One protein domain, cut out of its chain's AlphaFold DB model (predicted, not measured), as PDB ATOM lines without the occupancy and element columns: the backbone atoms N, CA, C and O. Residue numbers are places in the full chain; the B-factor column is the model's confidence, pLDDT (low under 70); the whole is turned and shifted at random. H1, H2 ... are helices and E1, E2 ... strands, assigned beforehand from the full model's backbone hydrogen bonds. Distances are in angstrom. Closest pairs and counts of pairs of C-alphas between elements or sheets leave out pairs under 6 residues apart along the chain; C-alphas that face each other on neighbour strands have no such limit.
ATOM      1  N   MET A  70     151.017 177.044 119.909       78.38
ATOM      2  CA  MET A  70     150.539 178.420 120.057       78.38
ATOM      3  C   MET A  70     151.310 179.226 121.117       78.38
ATOM      4  O   MET A  70     151.642 180.383 120.884       78.38
ATOM      5  N   THR A  71     151.622 178.634 122.272       81.19
ATOM      6  CA  THR A  71     152.416 179.281 123.328       81.19
ATOM      7  C   THR A  71     153.869 179.469 122.891       81.19
ATOM      8  O   THR A  71     154.446 180.517 123.158       81.19
ATOM      9  N   SER A  72     154.438 178.495 122.170       82.25
ATOM     10  CA  SER A  72     155.780 178.627 121.587       82.25
ATOM     11  C   SER A  72     155.829 179.759 120.553       82.25
ATOM     12  O   SER A  72     156.681 180.640 120.641       82.25
ATOM     13  N   LYS A  73     154.850 179.813 119.637       84.75
ATOM     14  CA  LYS A  73     154.695 180.902 118.657       84.75
ATOM     15  C   LYS A  73     154.511 182.265 119.327       84.75
ATOM     16  O   LYS A  73     155.082 183.250 118.868       84.75
ATOM     17  N   MET A  74     153.753 182.325 120.421       89.56
ATOM     18  CA  MET A  74     153.568 183.549 121.202       89.56
ATOM     19  C   MET A  74     154.884 184.030 121.823       89.56
ATOM     20  O   MET A  74     155.193 185.214 121.719       89.56
ATOM     21  N   PHE A  75     155.669 183.138 122.438       90.06
ATOM     22  CA  PHE A  75     156.970 183.505 123.005       90.06
ATOM     23  C   PHE A  75     157.983 183.904 121.932       90.06
ATOM     24  O   PHE A  75     158.664 184.907 122.111       90.06
ATOM     25  N   ALA A  76     158.014 183.204 120.796       87.88
ATOM     26  CA  ALA A  76     158.846 183.584 119.657       87.88
ATOM     27  C   ALA A  76     158.494 184.989 119.140       87.88
ATOM     28  O   ALA A  76     159.366 185.839 119.002       87.88
ATOM     29  N   ALA A  77     157.203 185.269 118.929       90.06
ATOM     30  CA  ALA A  77     156.743 186.588 118.495       90.06
ATOM     31  C   ALA A  77     157.085 187.689 119.509       90.06
ATOM     32  O   ALA A  77     157.386 188.818 119.133       90.06
ATOM     33  N   LEU A  78     157.033 187.365 120.799       91.81
ATOM     34  CA  LEU A  78     157.359 188.291 121.871       91.81
ATOM     35  C   LEU A  78     158.862 188.583 121.956       91.81
ATOM     36  O   LEU A  78     159.226 189.743 122.117       91.81
ATOM     37  N   VAL A  79     159.719 187.573 121.793       90.88
ATOM     38  CA  VAL A  79     161.170 187.782 121.692       90.88
ATOM     39  C   VAL A  79     161.509 188.617 120.466       90.88
ATOM     40  O   VAL A  79     162.223 189.599 120.613       90.88
ATOM     41  N   ASN A  80     160.922 188.325 119.304       91.25
ATOM     42  CA  ASN A  80     161.150 189.128 118.102       91.25
ATOM     43  C   ASN A  80     160.767 190.599 118.318       91.25
ATOM     44  O   ASN A  80     161.550 191.486 118.008       91.25
ATOM     45  N   ARG A  81     159.612 190.871 118.943       92.88
ATOM     46  CA  ARG A  81     159.221 192.248 119.298       92.88
ATOM     47  C   ARG A  81     160.183 192.907 120.283       92.88
ATOM     48  O   ARG A  81     160.400 194.110 120.190       92.88
ATOM     49  N   ALA A  82     160.717 192.156 121.244       92.38
ATOM     50  CA  ALA A  82     161.703 192.677 122.186       92.38
ATOM     51  C   ALA A  82     163.017 193.027 121.467       92.38
ATOM     52  O   ALA A  82     163.574 194.092 121.718       92.38
ATOM     53  N   THR A  83     163.457 192.184 120.528       92.56
ATOM     54  CA  THR A  83     164.609 192.434 119.651       92.56
ATOM     55  C   THR A  83     164.391 193.669 118.772       92.56
ATOM     56  O   THR A  83     165.270 194.525 118.694       92.56
ATOM     57  N   ASP A  84     163.214 193.813 118.160       92.75
ATOM     58  CA  ASP A  84     162.872 194.984 117.340       92.75
ATOM     59  C   ASP A  84     162.885 196.275 118.171       92.75
ATOM     60  O   ASP A  84     163.486 197.270 117.766       92.75
ATOM     61  N   ALA A  85     162.298 196.243 119.372       93.81
ATOM     62  CA  ALA A  85     162.307 197.379 120.290       93.81
ATOM     63  C   ALA A  85     163.727 197.738 120.764       93.81
ATOM     64  O   ALA A  85     164.051 198.919 120.888       93.81
ATOM     65  N   ALA A  86     164.583 196.739 121.002       92.56
ATOM     66  CA  ALA A  86     165.988 196.959 121.331       92.56
ATOM     67  C   ALA A  86     166.741 197.632 120.174       92.56
ATOM     68  O   ALA A  86     167.461 198.605 120.396       92.56
ATOM     69  N   ASN A  87     166.531 197.164 118.940       91.88
ATOM     70  CA  ASN A  87     167.121 197.761 117.741       91.88
ATOM     71  C   ASN A  87     166.699 199.225 117.571       91.88
ATOM     72  O   ASN A  87     167.555 200.091 117.399       91.88
ATOM     73  N   GLU A  88     165.398 199.510 117.673       94.44
ATOM     74  CA  GLU A  88     164.867 200.870 117.551       94.44
ATOM     75  C   GLU A  88     165.411 201.791 118.654       94.44
ATOM     76  O   GLU A  88     165.799 202.932 118.391       94.44
ATOM     77  N   ALA A  89     165.480 201.309 119.897       93.88
ATOM     78  CA  ALA A  89     166.041 202.071 121.007       93.88
ATOM     79  C   ALA A  89     167.538 202.354 120.817       93.88
ATOM     80  O   ALA A  89     167.981 203.475 121.082       93.88
ATOM     81  N   GLY A  90     168.299 201.373 120.326       91.81
ATOM     82  CA  GLY A  90     169.720 201.525 120.030       91.81
ATOM     83  C   GLY A  90     169.986 202.520 118.901       91.81
ATOM     84  O   GLY A  90     170.787 203.440 119.069       91.81
ATOM     85  N   ASP A  91     169.249 202.409 117.795       92.31
ATOM     86  CA  ASP A  91     169.340 203.341 116.665       92.31
ATOM     87  C   ASP A  91     168.993 204.776 117.119       92.31
ATOM     88  O   ASP A  91     169.738 205.724 116.856       92.31
ATOM     89  N   ASN A  92     167.923 204.942 117.906       93.06
ATOM     90  CA  ASN A  92     167.537 206.234 118.479       93.06
ATOM     91  C   ASN A  92     168.580 206.802 119.451       93.06
ATOM     92  O   ASN A  92     168.759 208.022 119.530       93.06
ATOM     93  N   TRP A  93     169.250 205.947 120.223       93.19
ATOM     94  CA  TRP A  93     170.304 206.377 121.133       93.19
ATOM     95  C   TRP A  93     171.526 206.886 120.364       93.19
ATOM     96  O   TRP A  93     172.055 207.944 120.709       93.19
ATOM     97  N   LEU A  94     171.923 206.202 119.288       89.81
ATOM     98  CA  LEU A  94     173.036 206.625 118.433       89.81
ATOM     99  C   LEU A  94     172.747 207.950 117.726       89.81
ATOM    100  O   LEU A  94     173.607 208.826 117.695       89.81
ATOM    101  N   LEU A  95     171.515 208.150 117.245       90.44
ATOM    102  CA  LEU A  95     171.093 209.427 116.658       90.44
ATOM    103  C   LEU A  95     171.199 210.597 117.647       90.44
ATOM    104  O   LEU A  95     171.526 211.716 117.255       90.44
ATOM    105  N   LYS A  96     170.942 210.348 118.936       89.88
ATOM    106  CA  LYS A  96     171.057 211.359 120.000       89.88
ATOM    107  C   LYS A  96     172.494 211.589 120.467       89.88
ATOM    108  O   LYS A  96     172.757 212.617 121.086       89.88
ATOM    109  N   ASN A  97     173.412 210.672 120.165       85.88
ATOM    110  CA  ASN A  97     174.817 210.734 120.564       85.88
ATOM    111  C   ASN A  97     175.734 210.630 119.332       85.88
ATOM    112  O   ASN A  97     176.490 209.672 119.215       85.88
ATOM    113  N   PRO A  98     175.709 211.599 118.398       82.56
ATOM    114  CA  PRO A  98     176.391 211.466 117.108       82.56
ATOM    115  C   PRO A  98     177.925 211.513 117.194       82.56
ATOM    116  O   PRO A  98     178.601 211.096 116.257       82.56
ATOM    117  N   LEU A  99     178.488 212.033 118.290       83.81
ATOM    118  CA  LEU A  99     179.931 212.213 118.451       83.81
ATOM    119  C   LEU A  99     180.545 211.030 119.220       83.81
ATOM    120  O   LEU A  99     180.248 210.878 120.408       83.81
ATOM    121  N   PRO A 100     181.407 210.211 118.591       84.62
ATOM    122  CA  PRO A 100     182.143 209.172 119.300       84.62
ATOM    123  C   PRO A 100     183.222 209.794 120.200       84.62
ATOM    124  O   PRO A 100     183.865 210.777 119.833       84.62
ATOM    125  N   GLN A 101     183.438 209.207 121.375       84.56
ATOM    126  CA  GLN A 101     184.498 209.595 122.312       84.56
ATOM    127  C   GLN A 101     185.867 209.088 121.848       84.56
ATOM    128  O   GLN A 101     186.871 209.787 121.972       84.56
ATOM    129  N   PHE A 102     185.906 207.876 121.298       81.75
ATOM    130  CA  PHE A 102     187.077 207.280 120.661       81.75
ATOM    131  C   PHE A 102     186.631 206.289 119.582       81.75
ATOM    132  O   PHE A 102     185.446 205.979 119.474       81.75
ATOM    133  N   ALA A 103     187.560 205.810 118.759       83.75
ATOM    134  CA  ALA A 103     187.282 204.801 117.743       83.75
ATOM    135  C   ALA A 103     188.152 203.568 117.983       83.75
ATOM    136  O   ALA A 103     189.344 203.696 118.268       83.75
ATOM    137  N   VAL A 104     187.556 202.390 117.845       80.56
ATOM    138  CA  VAL A 104     188.247 201.102 117.891       80.56
ATOM    139  C   VAL A 104     188.316 200.563 116.471       80.56
ATOM    140  O   VAL A 104     187.372 200.699 115.695       80.56
ATOM    141  N   PHE A 105     189.464 200.009 116.101       82.44
ATOM    142  CA  PHE A 105     189.605 199.321 114.827       82.44
ATOM    143  C   PHE A 105     189.058 197.904 114.968       82.44
ATOM    144  O   PHE A 105     189.523 197.159 115.831       82.44
ATOM    145  N   ASP A 106     188.089 197.562 114.129       80.44
ATOM    146  CA  ASP A 106     187.554 196.214 114.038       80.44
ATOM    147  C   ASP A 106     188.341 195.432 112.965       80.44
ATOM    148  O   ASP A 106     188.284 195.777 111.780       80.44
ATOM    149  N   PRO A 107     189.119 194.405 113.357       78.88
ATOM    150  CA  PRO A 107     189.925 193.629 112.424       78.88
ATOM    151  C   PRO A 107     189.098 192.728 111.499       78.88
ATOM    152  O   PRO A 107     189.624 192.321 110.463       78.88
ATOM    153  N   GLU A 108     187.846 192.406 111.838       82.12
ATOM    154  CA  GLU A 108     187.000 191.537 111.012       82.12
ATOM    155  C   GLU A 108     186.392 192.303 109.838       82.12
ATOM    156  O   GLU A 108     186.405 191.832 108.698       82.12
ATOM    157  N   THR A 109     185.911 193.516 110.101       79.31
ATOM    158  CA  THR A 109     185.305 194.388 109.085       79.31
ATOM    159  C   THR A 109     186.312 195.331 108.427       79.31
ATOM    160  O   THR A 109     186.028 195.892 107.370       79.31
ATOM    161  N   ASN A 110     187.516 195.471 109.001       84.44
ATOM    162  CA  ASN A 110     188.552 196.421 108.581       84.44
ATOM    163  C   ASN A 110     188.075 197.890 108.645       84.44
ATOM    164  O   ASN A 110     188.609 198.766 107.958       84.44
ATOM    165  N   GLU A 111     187.070 198.166 109.482       84.75
ATOM    166  CA  GLU A 111     186.466 199.481 109.681       84.75
ATOM    167  C   GLU A 111     186.781 200.047 111.074       84.75
ATOM    168  O   GLU A 111     187.175 199.348 112.010       84.75
ATOM    169  N   ARG A 112     186.644 201.369 111.220       81.50
ATOM    170  CA  ARG A 112     186.748 202.033 112.525       81.50
ATOM    171  C   ARG A 112     185.357 202.193 113.111       81.50
ATOM    172  O   ARG A 112     184.560 202.970 112.591       81.50
ATOM    173  N   VAL A 113     185.105 201.523 114.228       80.75
ATOM    174  CA  VAL A 113     183.849 201.615 114.969       80.75
ATOM    175  C   VAL A 113     183.976 202.708 116.028       80.75
ATOM    176  O   VAL A 113     184.872 202.679 116.874       80.75
ATOM    177  N   GLY A 114     183.096 203.708 115.967       80.81
ATOM    178  CA  GLY A 114     183.022 204.768 116.971       80.81
ATOM    179  C   GLY A 114     182.398 204.265 118.273       80.81
ATOM    180  O   GLY A 114     181.351 203.626 118.247       80.81
ATOM    181  N   VAL A 115     183.023 204.581 119.406       83.25
ATOM    182  CA  VAL A 115     182.517 204.294 120.753       83.25
ATOM    183  C   VAL A 115     182.004 205.585 121.376       83.25
ATOM    184  O   VAL A 115     182.755 206.551 121.502       83.25
ATOM    185  N   HIS A 116     180.731 205.630 121.772       83.56
ATOM    186  CA  HIS A 116     180.049 206.881 122.135       83.56
ATOM    187  C   HIS A 116     179.880 207.087 123.649       83.56
ATOM    188  O   HIS A 116     179.392 208.133 124.081       83.56
ATOM    189  N   GLY A 117     180.298 206.132 124.484       82.50
ATOM    190  CA  GLY A 117     180.095 206.211 125.928       82.50
ATOM    191  C   GLY A 117     181.025 205.330 126.750       82.50
ATOM    192  O   GLY A 117     181.903 204.649 126.225       82.50
ATOM    193  N   ARG A 118     180.801 205.348 128.067       85.69
ATOM    194  CA  ARG A 118     181.489 204.464 129.015       85.69
ATOM    195  C   ARG A 118     181.157 203.007 128.724       85.69
ATOM    196  O   ARG A 118     180.012 202.703 128.384       85.69
ATOM    197  N   MET A 119     182.131 202.131 128.930       86.38
ATOM    198  CA  MET A 119     181.925 200.696 128.807       86.38
ATOM    199  C   MET A 119     181.205 200.129 130.030       86.38
ATOM    200  O   MET A 119     181.299 200.638 131.152       86.38
ATOM    201  N   GLY A 120     180.430 199.080 129.797       86.38
ATOM    202  CA  GLY A 120     179.757 198.355 130.853       86.38
ATOM    203  C   GLY A 120     178.939 197.189 130.329       86.38
ATOM    204  O   GLY A 120     178.892 196.885 129.137       86.38
ATOM    205  N   HIS A 121     178.276 196.529 131.262       87.75
ATOM    206  CA  HIS A 121     177.508 195.329 131.010       87.75
ATOM    207  C   HIS A 121     176.082 195.515 131.520       87.75
ATOM    208  O   HIS A 121     175.858 195.990 132.633       87.75
ATOM    209  N   VAL A 122     175.109 195.167 130.686       89.25
ATOM    210  CA  VAL A 122     173.684 195.243 131.007       89.25
ATOM    211  C   VAL A 122     173.065 193.942 130.556       89.25
ATOM    212  O   VAL A 122     173.344 193.500 129.442       89.25
ATOM    213  N   TRP A 123     172.251 193.345 131.420       91.00
ATOM    214  CA  TRP A 123     171.656 192.051 131.145       91.00
ATOM    215  C   TRP A 123     170.283 191.892 131.788       91.00
ATOM    216  O   TRP A 123     169.989 192.431 132.864       91.00
ATOM    217  N   ILE A 124     169.451 191.088 131.129       91.44
ATOM    218  CA  ILE A 124     168.169 190.628 131.652       91.44
ATOM    219  C   ILE A 124     168.374 189.242 132.261       91.44
ATOM    220  O   ILE A 124     168.877 188.326 131.614       91.44
ATOM    221  N   THR A 125     167.975 189.054 133.517       91.75
ATOM    222  CA  THR A 125     168.123 187.753 134.183       91.75
ATOM    223  C   THR A 125     167.170 186.708 133.631       91.75
ATOM    224  O   THR A 125     166.021 187.010 133.305       91.75
ATOM    225  N   TRP A 126     167.580 185.443 133.703       88.75
ATOM    226  CA  TRP A 126     166.685 184.329 133.416       88.75
ATOM    227  C   TRP A 126     165.447 184.312 134.331       88.75
ATOM    228  O   TRP A 126     165.559 184.535 135.541       88.75
ATOM    229  N   PRO A 127     164.269 183.961 133.788       88.38
ATOM    230  CA  PRO A 127     163.035 183.876 134.557       88.38
ATOM    231  C   PRO A 127     163.049 182.703 135.567       88.38
ATOM    232  O   PRO A 127     163.889 181.787 135.492       88.38
ATOM    233  N   PRO A 128     162.094 182.673 136.523       85.69
ATOM    234  CA  PRO A 128     162.018 181.648 137.562       85.69
ATOM    235  C   PRO A 128     162.047 180.216 137.013       85.69
ATOM    236  O   PRO A 128     161.471 179.931 135.958       85.69
ATOM    237  N   LYS A 129     162.674 179.295 137.767       79.81
ATOM    238  CA  LYS A 129     162.935 177.888 137.380       79.81
ATOM    239  C   LYS A 129     161.719 177.129 136.837       79.81
ATOM    240  O   LYS A 129     161.879 176.256 135.993       79.81
ATOM    241  N   ASN A 130     160.522 177.474 137.299       79.50
ATOM    242  CA  ASN A 130     159.290 176.770 136.949       79.50
ATOM    243  C   ASN A 130     158.449 177.483 135.876       79.50
ATOM    244  O   ASN A 130     157.379 176.986 135.525       79.50
ATOM    245  N   SER A 131     158.897 178.628 135.353       84.31
ATOM    246  CA  SER A 131     158.126 179.387 134.363       84.31
ATOM    247  C   SER A 131     158.108 178.691 132.995       84.31
ATOM    248  O   SER A 131     159.083 178.061 132.576       84.31
ATOM    249  N   LYS A 132     156.986 178.817 132.273       85.25
ATOM    250  CA  LYS A 132     156.864 178.316 130.892       85.25
ATOM    251  C   LYS A 132     157.862 179.014 129.968       85.25
ATOM    252  O   LYS A 132     158.492 178.353 129.151       85.25
ATOM    253  N   PHE A 133     158.053 180.318 130.163       87.38
ATOM    254  CA  PHE A 133     159.005 181.109 129.391       87.38
ATOM    255  C   PHE A 133     160.448 180.627 129.582       87.38
ATOM    256  O   PHE A 133     161.159 180.462 128.600       87.38
ATOM    257  N   ARG A 134     160.859 180.262 130.809       87.69
ATOM    258  CA  ARG A 134     162.176 179.644 131.035       87.69
ATOM    259  C   ARG A 134     162.374 178.378 130.218       87.69
ATOM    260  O   ARG A 134     163.410 178.224 129.592       87.69
ATOM    261  N   LYS A 135     161.405 177.459 130.248       85.12
ATOM    262  CA  LYS A 135     161.502 176.199 129.497       85.12
ATOM    263  C   LYS A 135     161.619 176.457 127.995       85.12
ATOM    264  O   LYS A 135     162.356 175.749 127.322       85.12
ATOM    265  N   TRP A 136     160.908 177.467 127.491       86.75
ATOM    266  CA  TRP A 136     161.005 177.880 126.093       86.75
ATOM    267  C   TRP A 136     162.393 178.434 125.766       86.75
ATOM    268  O   TRP A 136     163.002 177.988 124.800       86.75
ATOM    269  N   LEU A 137     162.921 179.340 126.597       86.12
ATOM    270  CA  LEU A 137     164.277 179.874 126.449       86.12
ATOM    271  C   LEU A 137     165.325 178.756 126.493       86.12
ATOM    272  O   LEU A 137     166.199 178.712 125.638       86.12
ATOM    273  N   GLU A 138     165.196 177.807 127.428       85.25
ATOM    274  CA  GLU A 138     166.102 176.654 127.546       85.25
ATOM    275  C   GLU A 138     166.114 175.780 126.278       85.25
ATOM    276  O   GLU A 138     167.124 175.148 125.986       85.25
ATOM    277  N   ALA A 139     165.009 175.739 125.530       81.12
ATOM    278  CA  ALA A 139     164.888 174.942 124.314       81.12
ATOM    279  C   ALA A 139     165.325 175.677 123.034       81.12
ATOM    280  O   ALA A 139     165.668 175.008 122.065       81.12
ATOM    281  N   ASN A 140     165.288 177.016 123.009       79.94
ATOM    282  CA  ASN A 140     165.461 177.797 121.772       79.94
ATOM    283  C   ASN A 140     166.659 178.755 121.789       79.94
ATOM    284  O   ASN A 140     167.207 179.041 120.733       79.94
ATOM    285  N   LEU A 141     167.043 179.273 122.958       77.25
ATOM    286  CA  LEU A 141     168.029 180.355 123.109       77.25
ATOM    287  C   LEU A 141     169.105 180.019 124.153       77.25
ATOM    288  O   LEU A 141     169.778 180.903 124.671       77.25
ATOM    289  N   PHE A 142     169.242 178.744 124.518       76.12
ATOM    290  CA  PHE A 142     170.238 178.318 125.491       76.12
ATOM    291  C   PHE A 142     171.605 178.141 124.836       76.12
ATOM    292  O   PHE A 142     171.796 177.260 124.002       76.12
ATOM    293  N   ASP A 143     172.561 178.939 125.283       67.81
ATOM    294  CA  ASP A 143     173.953 178.977 124.829       67.81
ATOM    295  C   ASP A 143     174.917 178.216 125.763       67.81
ATOM    296  O   ASP A 143     176.127 178.189 125.549       67.81
ATOM    297  N   GLY A 144     174.388 177.579 126.813       67.62
ATOM    298  CA  GLY A 144     175.175 176.901 127.845       67.62
ATOM    299  C   GLY A 144     175.199 177.627 129.190       67.62
ATOM    300  O   GLY A 144     175.536 176.998 130.198       67.62
ATOM    301  N   GLN A 145     174.774 178.894 129.259       68.75
ATOM    302  CA  GLN A 145     174.722 179.671 130.499       68.75
ATOM    303  C   GLN A 145     173.292 180.106 130.857       68.75
ATOM    304  O   GLN A 145     172.390 180.176 130.031       68.75
ATOM    305  N   ARG A 146     173.035 180.306 132.160       72.75
ATOM    306  CA  ARG A 146     171.701 180.665 132.697       72.75
ATOM    307  C   ARG A 146     171.712 181.961 133.503       72.75
ATOM    308  O   ARG A 146     170.858 182.155 134.372       72.75
ATOM    309  N   ASN A 147     172.715 182.796 133.262       75.88
ATOM    310  CA  ASN A 147     172.928 184.030 134.011       75.88
ATOM    311  C   ASN A 147     172.150 185.183 133.369       75.88
ATOM    312  O   ASN A 147     171.420 185.895 134.061       75.88
ATOM    313  N   GLU A 148     172.194 185.266 132.042       84.81
ATOM    314  CA  GLU A 148     171.588 186.329 131.248       84.81
ATOM    315  C   GLU A 148     170.847 185.793 130.021       84.81
ATOM    316  O   GLU A 148     171.211 184.760 129.461       84.81
ATOM    317  N   ILE A 149     169.755 186.458 129.651       85.06
ATOM    318  CA  ILE A 149     169.050 186.197 128.399       85.06
ATOM    319  C   ILE A 149     169.805 186.933 127.298       85.06
ATOM    320  O   ILE A 149     169.834 188.161 127.302       85.06
ATOM    321  N   HIS A 150     170.363 186.194 126.344       80.94
ATOM    322  CA  HIS A 150     170.956 186.781 125.150       80.94
ATOM    323  C   HIS A 150     169.876 187.019 124.094       80.94
ATOM    324  O   HIS A 150     169.268 186.077 123.580       80.94
ATOM    325  N   LEU A 151     169.615 188.293 123.799       84.19
ATOM    326  CA  LEU A 151     168.779 188.715 122.679       84.19
ATOM    327  C   LEU A 151     169.690 189.136 121.529       84.19
ATOM    328  O   LEU A 151     170.467 190.078 121.662       84.19
ATOM    329  N   ASP A 152     169.578 188.443 120.401       84.88
ATOM    330  CA  ASP A 152     170.391 188.704 119.213       84.88
ATOM    331  C   ASP A 152     169.859 189.929 118.447       84.88
ATOM    332  O   ASP A 152     169.090 189.827 117.490       84.88
ATOM    333  N   HIS A 153     170.174 191.120 118.960       85.81
ATOM    334  CA  HIS A 153     169.844 192.405 118.348       85.81
ATOM    335  C   HIS A 153     171.095 193.045 117.727       85.81
ATOM    336  O   HIS A 153     172.212 192.811 118.176       85.81
ATOM    337  N   ARG A 154     170.929 193.945 116.749       84.88
ATOM    338  CA  ARG A 154     172.020 194.540 115.943       84.88
ATOM    339  C   ARG A 154     173.159 195.135 116.780       84.88
ATOM    340  O   ARG A 154     174.308 195.126 116.365       84.88
ATOM    341  N   HIS A 155     172.828 195.675 117.952       85.75
ATOM    342  CA  HIS A 155     173.779 196.340 118.849       85.75
ATOM    343  C   HIS A 155     174.313 195.449 119.987       85.75
ATOM    344  O   HIS A 155     174.872 195.984 120.938       85.75
ATOM    345  N   ALA A 156     174.097 194.125 119.956       82.25
ATOM    346  CA  ALA A 156     174.347 193.235 121.103       82.25
ATOM    347  C   ALA A 156     175.833 193.121 121.470       82.25
ATOM    348  O   ALA A 156     176.183 193.022 122.645       82.25
ATOM    349  N   GLU A 157     176.710 193.211 120.473       82.25
ATOM    350  CA  GLU A 157     178.163 193.116 120.649       82.25
ATOM    351  C   GLU A 157     178.795 194.426 121.143       82.25
ATOM    352  O   GLU A 157     179.956 194.457 121.556       82.25
ATOM    353  N   ARG A 158     178.040 195.532 121.148       83.12
ATOM    354  CA  ARG A 158     178.553 196.828 121.597       83.12
ATOM    355  C   ARG A 158     178.555 196.909 123.117       83.12
ATOM    356  O   ARG A 158     177.548 196.665 123.772       83.12
ATOM    357  N   LEU A 159     179.682 197.335 123.681       83.75
ATOM    358  CA  LEU A 159     179.906 197.392 125.133       83.75
ATOM    359  C   LEU A 159     179.542 198.740 125.772       83.75
ATOM    360  O   LEU A 159     179.709 198.930 126.975       83.75
ATOM    361  N   GLU A 160     179.032 199.683 124.986       88.19
ATOM    362  CA  GLU A 160     178.645 201.007 125.469       88.19
ATOM    363  C   GLU A 160     177.474 200.903 126.442       88.19
ATOM    364  O   GLU A 160     176.358 200.550 126.061       88.19
ATOM    365  N   LEU A 161     177.706 201.269 127.702       87.94
ATOM    366  CA  LEU A 161     176.728 201.131 128.775       87.94
ATOM    367  C   LEU A 161     175.427 201.868 128.448       87.94
ATOM    368  O   LEU A 161     174.350 201.309 128.610       87.94
ATOM    369  N   GLY A 162     175.511 203.112 127.965       87.75
ATOM    370  CA  GLY A 162     174.326 203.909 127.628       87.75
ATOM    371  C   GLY A 162     173.483 203.281 126.515       87.75
ATOM    372  O   GLY A 162     172.258 203.238 126.629       87.75
ATOM    373  N   LEU A 163     174.147 202.747 125.487       89.88
ATOM    374  CA  LEU A 163     173.508 202.038 124.383       89.88
ATOM    375  C   LEU A 163     172.857 200.742 124.872       89.88
ATOM    376  O   LEU A 163     171.670 200.528 124.638       89.88
ATOM    377  N   ARG A 164     173.598 199.913 125.617       90.38
ATOM    378  CA  ARG A 164     173.077 198.656 126.169       90.38
ATOM    379  C   ARG A 164     171.913 198.895 127.123       90.38
ATOM    380  O   ARG A 164     170.920 198.186 127.043       90.38
ATOM    381  N   VAL A 165     171.980 199.918 127.979       92.56
ATOM    382  CA  VAL A 165     170.851 200.296 128.845       92.56
ATOM    383  C   VAL A 165     169.629 200.636 127.996       92.56
ATOM    384  O   VAL A 165     168.542 200.164 128.316       92.56
ATOM    385  N   ALA A 166     169.775 201.411 126.918       92.81
ATOM    386  CA  ALA A 166     168.651 201.752 126.048       92.81
ATOM    387  C   ALA A 166     168.029 200.504 125.393       92.81
ATOM    388  O   ALA A 166     166.815 200.315 125.489       92.81
ATOM    389  N   CYS A 167     168.857 199.639 124.800       92.81
ATOM    390  CA  CYS A 167     168.427 198.401 124.147       92.81
ATOM    391  C   CYS A 167     167.736 197.442 125.130       92.81
ATOM    392  O   CYS A 167     166.580 197.064 124.931       92.81
ATOM    393  N   GLU A 168     168.410 197.102 126.230       92.75
ATOM    394  CA  GLU A 168     167.930 196.114 127.200       92.75
ATOM    395  C   GLU A 168     166.719 196.620 127.987       92.75
ATOM    396  O   GLU A 168     165.820 195.846 128.307       92.75
ATOM    397  N   THR A 169     166.628 197.927 128.260       93.75
ATOM    398  CA  THR A 169     165.429 198.502 128.890       93.75
ATOM    399  C   THR A 169     164.224 198.412 127.957       93.75
ATOM    400  O   THR A 169     163.127 198.074 128.404       93.75
ATOM    401  N   ALA A 170     164.403 198.687 126.660       93.94
ATOM    402  CA  ALA A 170     163.327 198.572 125.680       93.94
ATOM    403  C   ALA A 170     162.855 197.118 125.533       93.94
ATOM    404  O   ALA A 170     161.653 196.854 125.633       93.94
ATOM    405  N   ALA A 171     163.790 196.172 125.408       93.00
ATOM    406  CA  ALA A 171     163.482 194.747 125.398       93.00
ATOM    407  C   ALA A 171     162.759 194.311 126.681       93.00
ATOM    408  O   ALA A 171     161.682 193.715 126.624       93.00
ATOM    409  N   TYR A 172     163.299 194.664 127.850       93.44
ATOM    410  CA  TYR A 172     162.719 194.347 129.154       93.44
ATOM    411  C   TYR A 172     161.279 194.855 129.291       93.44
ATOM    412  O   TYR A 172     160.408 194.130 129.781       93.44
ATOM    413  N   ASN A 173     161.000 196.072 128.819       93.00
ATOM    414  CA  ASN A 173     159.654 196.639 128.843       93.00
ATOM    415  C   ASN A 173     158.679 195.809 128.000       93.00
ATOM    416  O   ASN A 173     157.589 195.504 128.473       93.00
ATOM    417  N   VAL A 174     159.071 195.369 126.801       92.31
ATOM    418  CA  VAL A 174     158.227 194.498 125.962       92.31
ATOM    419  C   VAL A 174     157.965 193.153 126.646       92.31
ATOM    420  O   VAL A 174     156.823 192.685 126.690       92.31
ATOM    421  N   LEU A 175     159.006 192.538 127.217       90.25
ATOM    422  CA  LEU A 175     158.888 191.244 127.893       90.25
ATOM    423  C   LEU A 175     157.948 191.329 129.109       90.25
ATOM    424  O   LEU A 175     157.087 190.463 129.284       90.25
ATOM    425  N   THR A 176     158.069 192.381 129.921       89.25
ATOM    426  CA  THR A 176     157.284 192.557 131.156       89.25
ATOM    427  C   THR A 176     155.861 193.066 130.922       89.25
ATOM    428  O   THR A 176     154.940 192.612 131.599       89.25
ATOM    429  N   GLN A 177     155.632 193.931 129.929       87.81
ATOM    430  CA  GLN A 177     154.291 194.432 129.582       87.81
ATOM    431  C   GLN A 177     153.354 193.341 129.059       87.81
ATOM    432  O   GLN A 177     152.135 193.494 129.097       87.81
ATOM    433  N   SER A 178     153.904 192.219 128.594       79.06
ATOM    434  CA  SER A 178     153.110 191.095 128.100       79.06
ATOM    435  C   SER A 178     152.266 190.393 129.168       79.06
ATOM    436  O   SER A 178     151.390 189.607 128.810       79.06
ATOM    437  N   GLY A 179     152.554 190.605 130.461       69.94
ATOM    438  CA  GLY A 179     151.863 189.977 131.598       69.94
ATOM    439  C   GLY A 179     152.056 188.458 131.724       69.94
ATOM    440  O   GLY A 179     151.711 187.873 132.743       69.94
ATOM    441  N   ASN A 180     152.635 187.807 130.713       72.44
ATOM    442  CA  ASN A 180     152.851 186.359 130.657       72.44
ATOM    443  C   ASN A 180     154.206 185.929 131.234       72.44
ATOM    444  O   ASN A 180     154.506 184.732 131.302       72.44
ATOM    445  N   ILE A 181     155.049 186.899 131.592       81.19
ATOM    446  CA  ILE A 181     156.413 186.685 132.056       81.19
ATOM    447  C   ILE A 181     156.621 187.478 133.341       81.19
ATOM    448  O   ILE A 181     156.560 188.704 133.352       81.19
ATOM    449  N   GLU A 182     156.911 186.759 134.420       79.81
ATOM    450  CA  GLU A 182     157.157 187.327 135.742       79.81
ATOM    451  C   GLU A 182     158.577 187.014 136.222       79.81
ATOM    452  O   GLU A 182     159.190 186.016 135.827       79.81
ATOM    453  N   GLY A 183     159.088 187.853 137.124       81.94
ATOM    454  CA  GLY A 183     160.353 187.614 137.819       81.94
ATOM    455  C   GLY A 183     161.614 187.896 136.999       81.94
ATOM    456  O   GLY A 183     162.698 187.518 137.440       81.94
ATOM    457  N   LEU A 184     161.488 188.551 135.841       88.75
ATOM    458  CA  LEU A 184     162.631 189.141 135.143       88.75
ATOM    459  C   LEU A 184     163.167 190.336 135.935       88.75
ATOM    460  O   LEU A 184     162.409 191.061 136.577       88.75
ATOM    461  N   LYS A 185     164.476 190.552 135.859       90.19
ATOM    462  CA  LYS A 185     165.155 191.725 136.405       90.19
ATOM    463  C   LYS A 185     166.158 192.235 135.384       90.19
ATOM    464  O   LYS A 185     166.781 191.432 134.693       90.19
ATOM    465  N   LEU A 186     166.313 193.550 135.340       91.31
ATOM    466  CA  LEU A 186     167.341 194.228 134.566       91.31
ATOM    467  C   LEU A 186     168.460 194.654 135.516       91.31
ATOM    468  O   LEU A 186     168.194 195.302 136.531       91.31
ATOM    469  N   TYR A 187     169.692 194.292 135.186       91.56
ATOM    470  CA  TYR A 187     170.881 194.748 135.894       91.56
ATOM    471  C   TYR A 187     171.775 195.521 134.938       91.56
ATOM    472  O   TYR A 187     171.858 195.204 133.756       91.56
ATOM    473  N   ALA A 188     172.443 196.534 135.475       89.12
ATOM    474  CA  ALA A 188     173.450 197.304 134.774       89.12
ATOM    475  C   ALA A 188     174.665 197.457 135.688       89.12
ATOM    476  O   ALA A 188     174.534 197.839 136.854       89.12
ATOM    477  N   GLN A 189     175.838 197.161 135.151       87.69
ATOM    478  CA  GLN A 189     177.121 197.298 135.813       87.69
ATOM    479  C   GLN A 189     178.026 198.143 134.922       87.69
ATOM    480  O   GLN A 189     178.383 197.743 133.816       87.69
ATOM    481  N   ALA A 190     178.393 199.325 135.409       83.62
ATOM    482  CA  ALA A 190     179.462 200.099 134.796       83.62
ATOM    483  C   ALA A 190     180.803 199.444 135.132       83.62
ATOM    484  O   ALA A 190     181.003 198.988 136.263       83.62
ATOM    485  N   GLU A 191     181.717 199.411 134.165       77.25
ATOM    486  CA  GLU A 191     183.102 199.066 134.455       77.25
ATOM    487  C   GLU A 191     183.660 200.138 135.404       77.25
ATOM    488  O   GLU A 191     183.468 201.337 135.185       77.25
TER     489      GLU A 191
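What this domain is: This is residues 70 to 191 of the 197 residues of an uncharacterized protein of Roseibium sp. RKSG952 (UniProt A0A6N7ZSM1). A long helix, H1, and a shorter one, H3, lie side by side, and a two-stranded ribbon of E3 and E4 covers the side of H3 away from H1, with H3 in the middle. The hairpin of E1 and E2 sits at one end of this elongated body and the short helix H2 at the other. The printed part has 122 residues, with three named helices and four named strands in the order H1 E1 E2 E3 H2 H3 E4; the class is mixed, helices and strands, and both sheets, E1 - E2 and E3 - E4, are antiparallel. The whole is compact, with a radius of gyration of the C-alphas of 15.4 A, and spans 44 by 28 by 25 A.

How they stand to each other: H1, residues 70 to 96, touches H3, residues 161 to 177, closest at the C-alphas of Ala 86 and Cys 167, 4.0 A apart; they run opposite ways at a shallow tilt of 32 degrees, only just short of steep. E1, residues 102 to 106, and E2, residues 111 to 115, form a hairpin, with N 104 and O 113 2.9 A apart, within hydrogen-bond range. E3, residues 120 to 124, and E4, residues 186 to 190, are antiparallel at 171 degrees, with N 121 and O 189 2.8 A apart, within hydrogen-bond range. The closest C-alphas of E3 and H3 are those of Gly 120 and Leu 161, at 4.6 A. H1 is apart from E3 and E4. With residues 72 to 75 alone, H1 only just touches H2, residues 132 to 140, with 3 pairs of C-alphas within 8 A, the closest those of Ser 72 and Trp 136 at 6.9 A. In H1, H2 and H3 every O i to N i+4 pair is within hydrogen-bond range.

Where its parts are: H1 begins at C-alpha 70, (150.539, 178.420, 120.057), and measures 38.8 A; H3 measures 23.4 A. E4 ends at C-alpha 190, (179.462, 200.099, 134.796).

The domain as a whole: The C-alphas farthest apart, of Met 70 and Phe 102, are 46.6 A apart. The printed part has no cut. The link from H2 to H3, residues 141 to 160, is long. Residues 143 to 145 and residue 179 have pLDDT under 70.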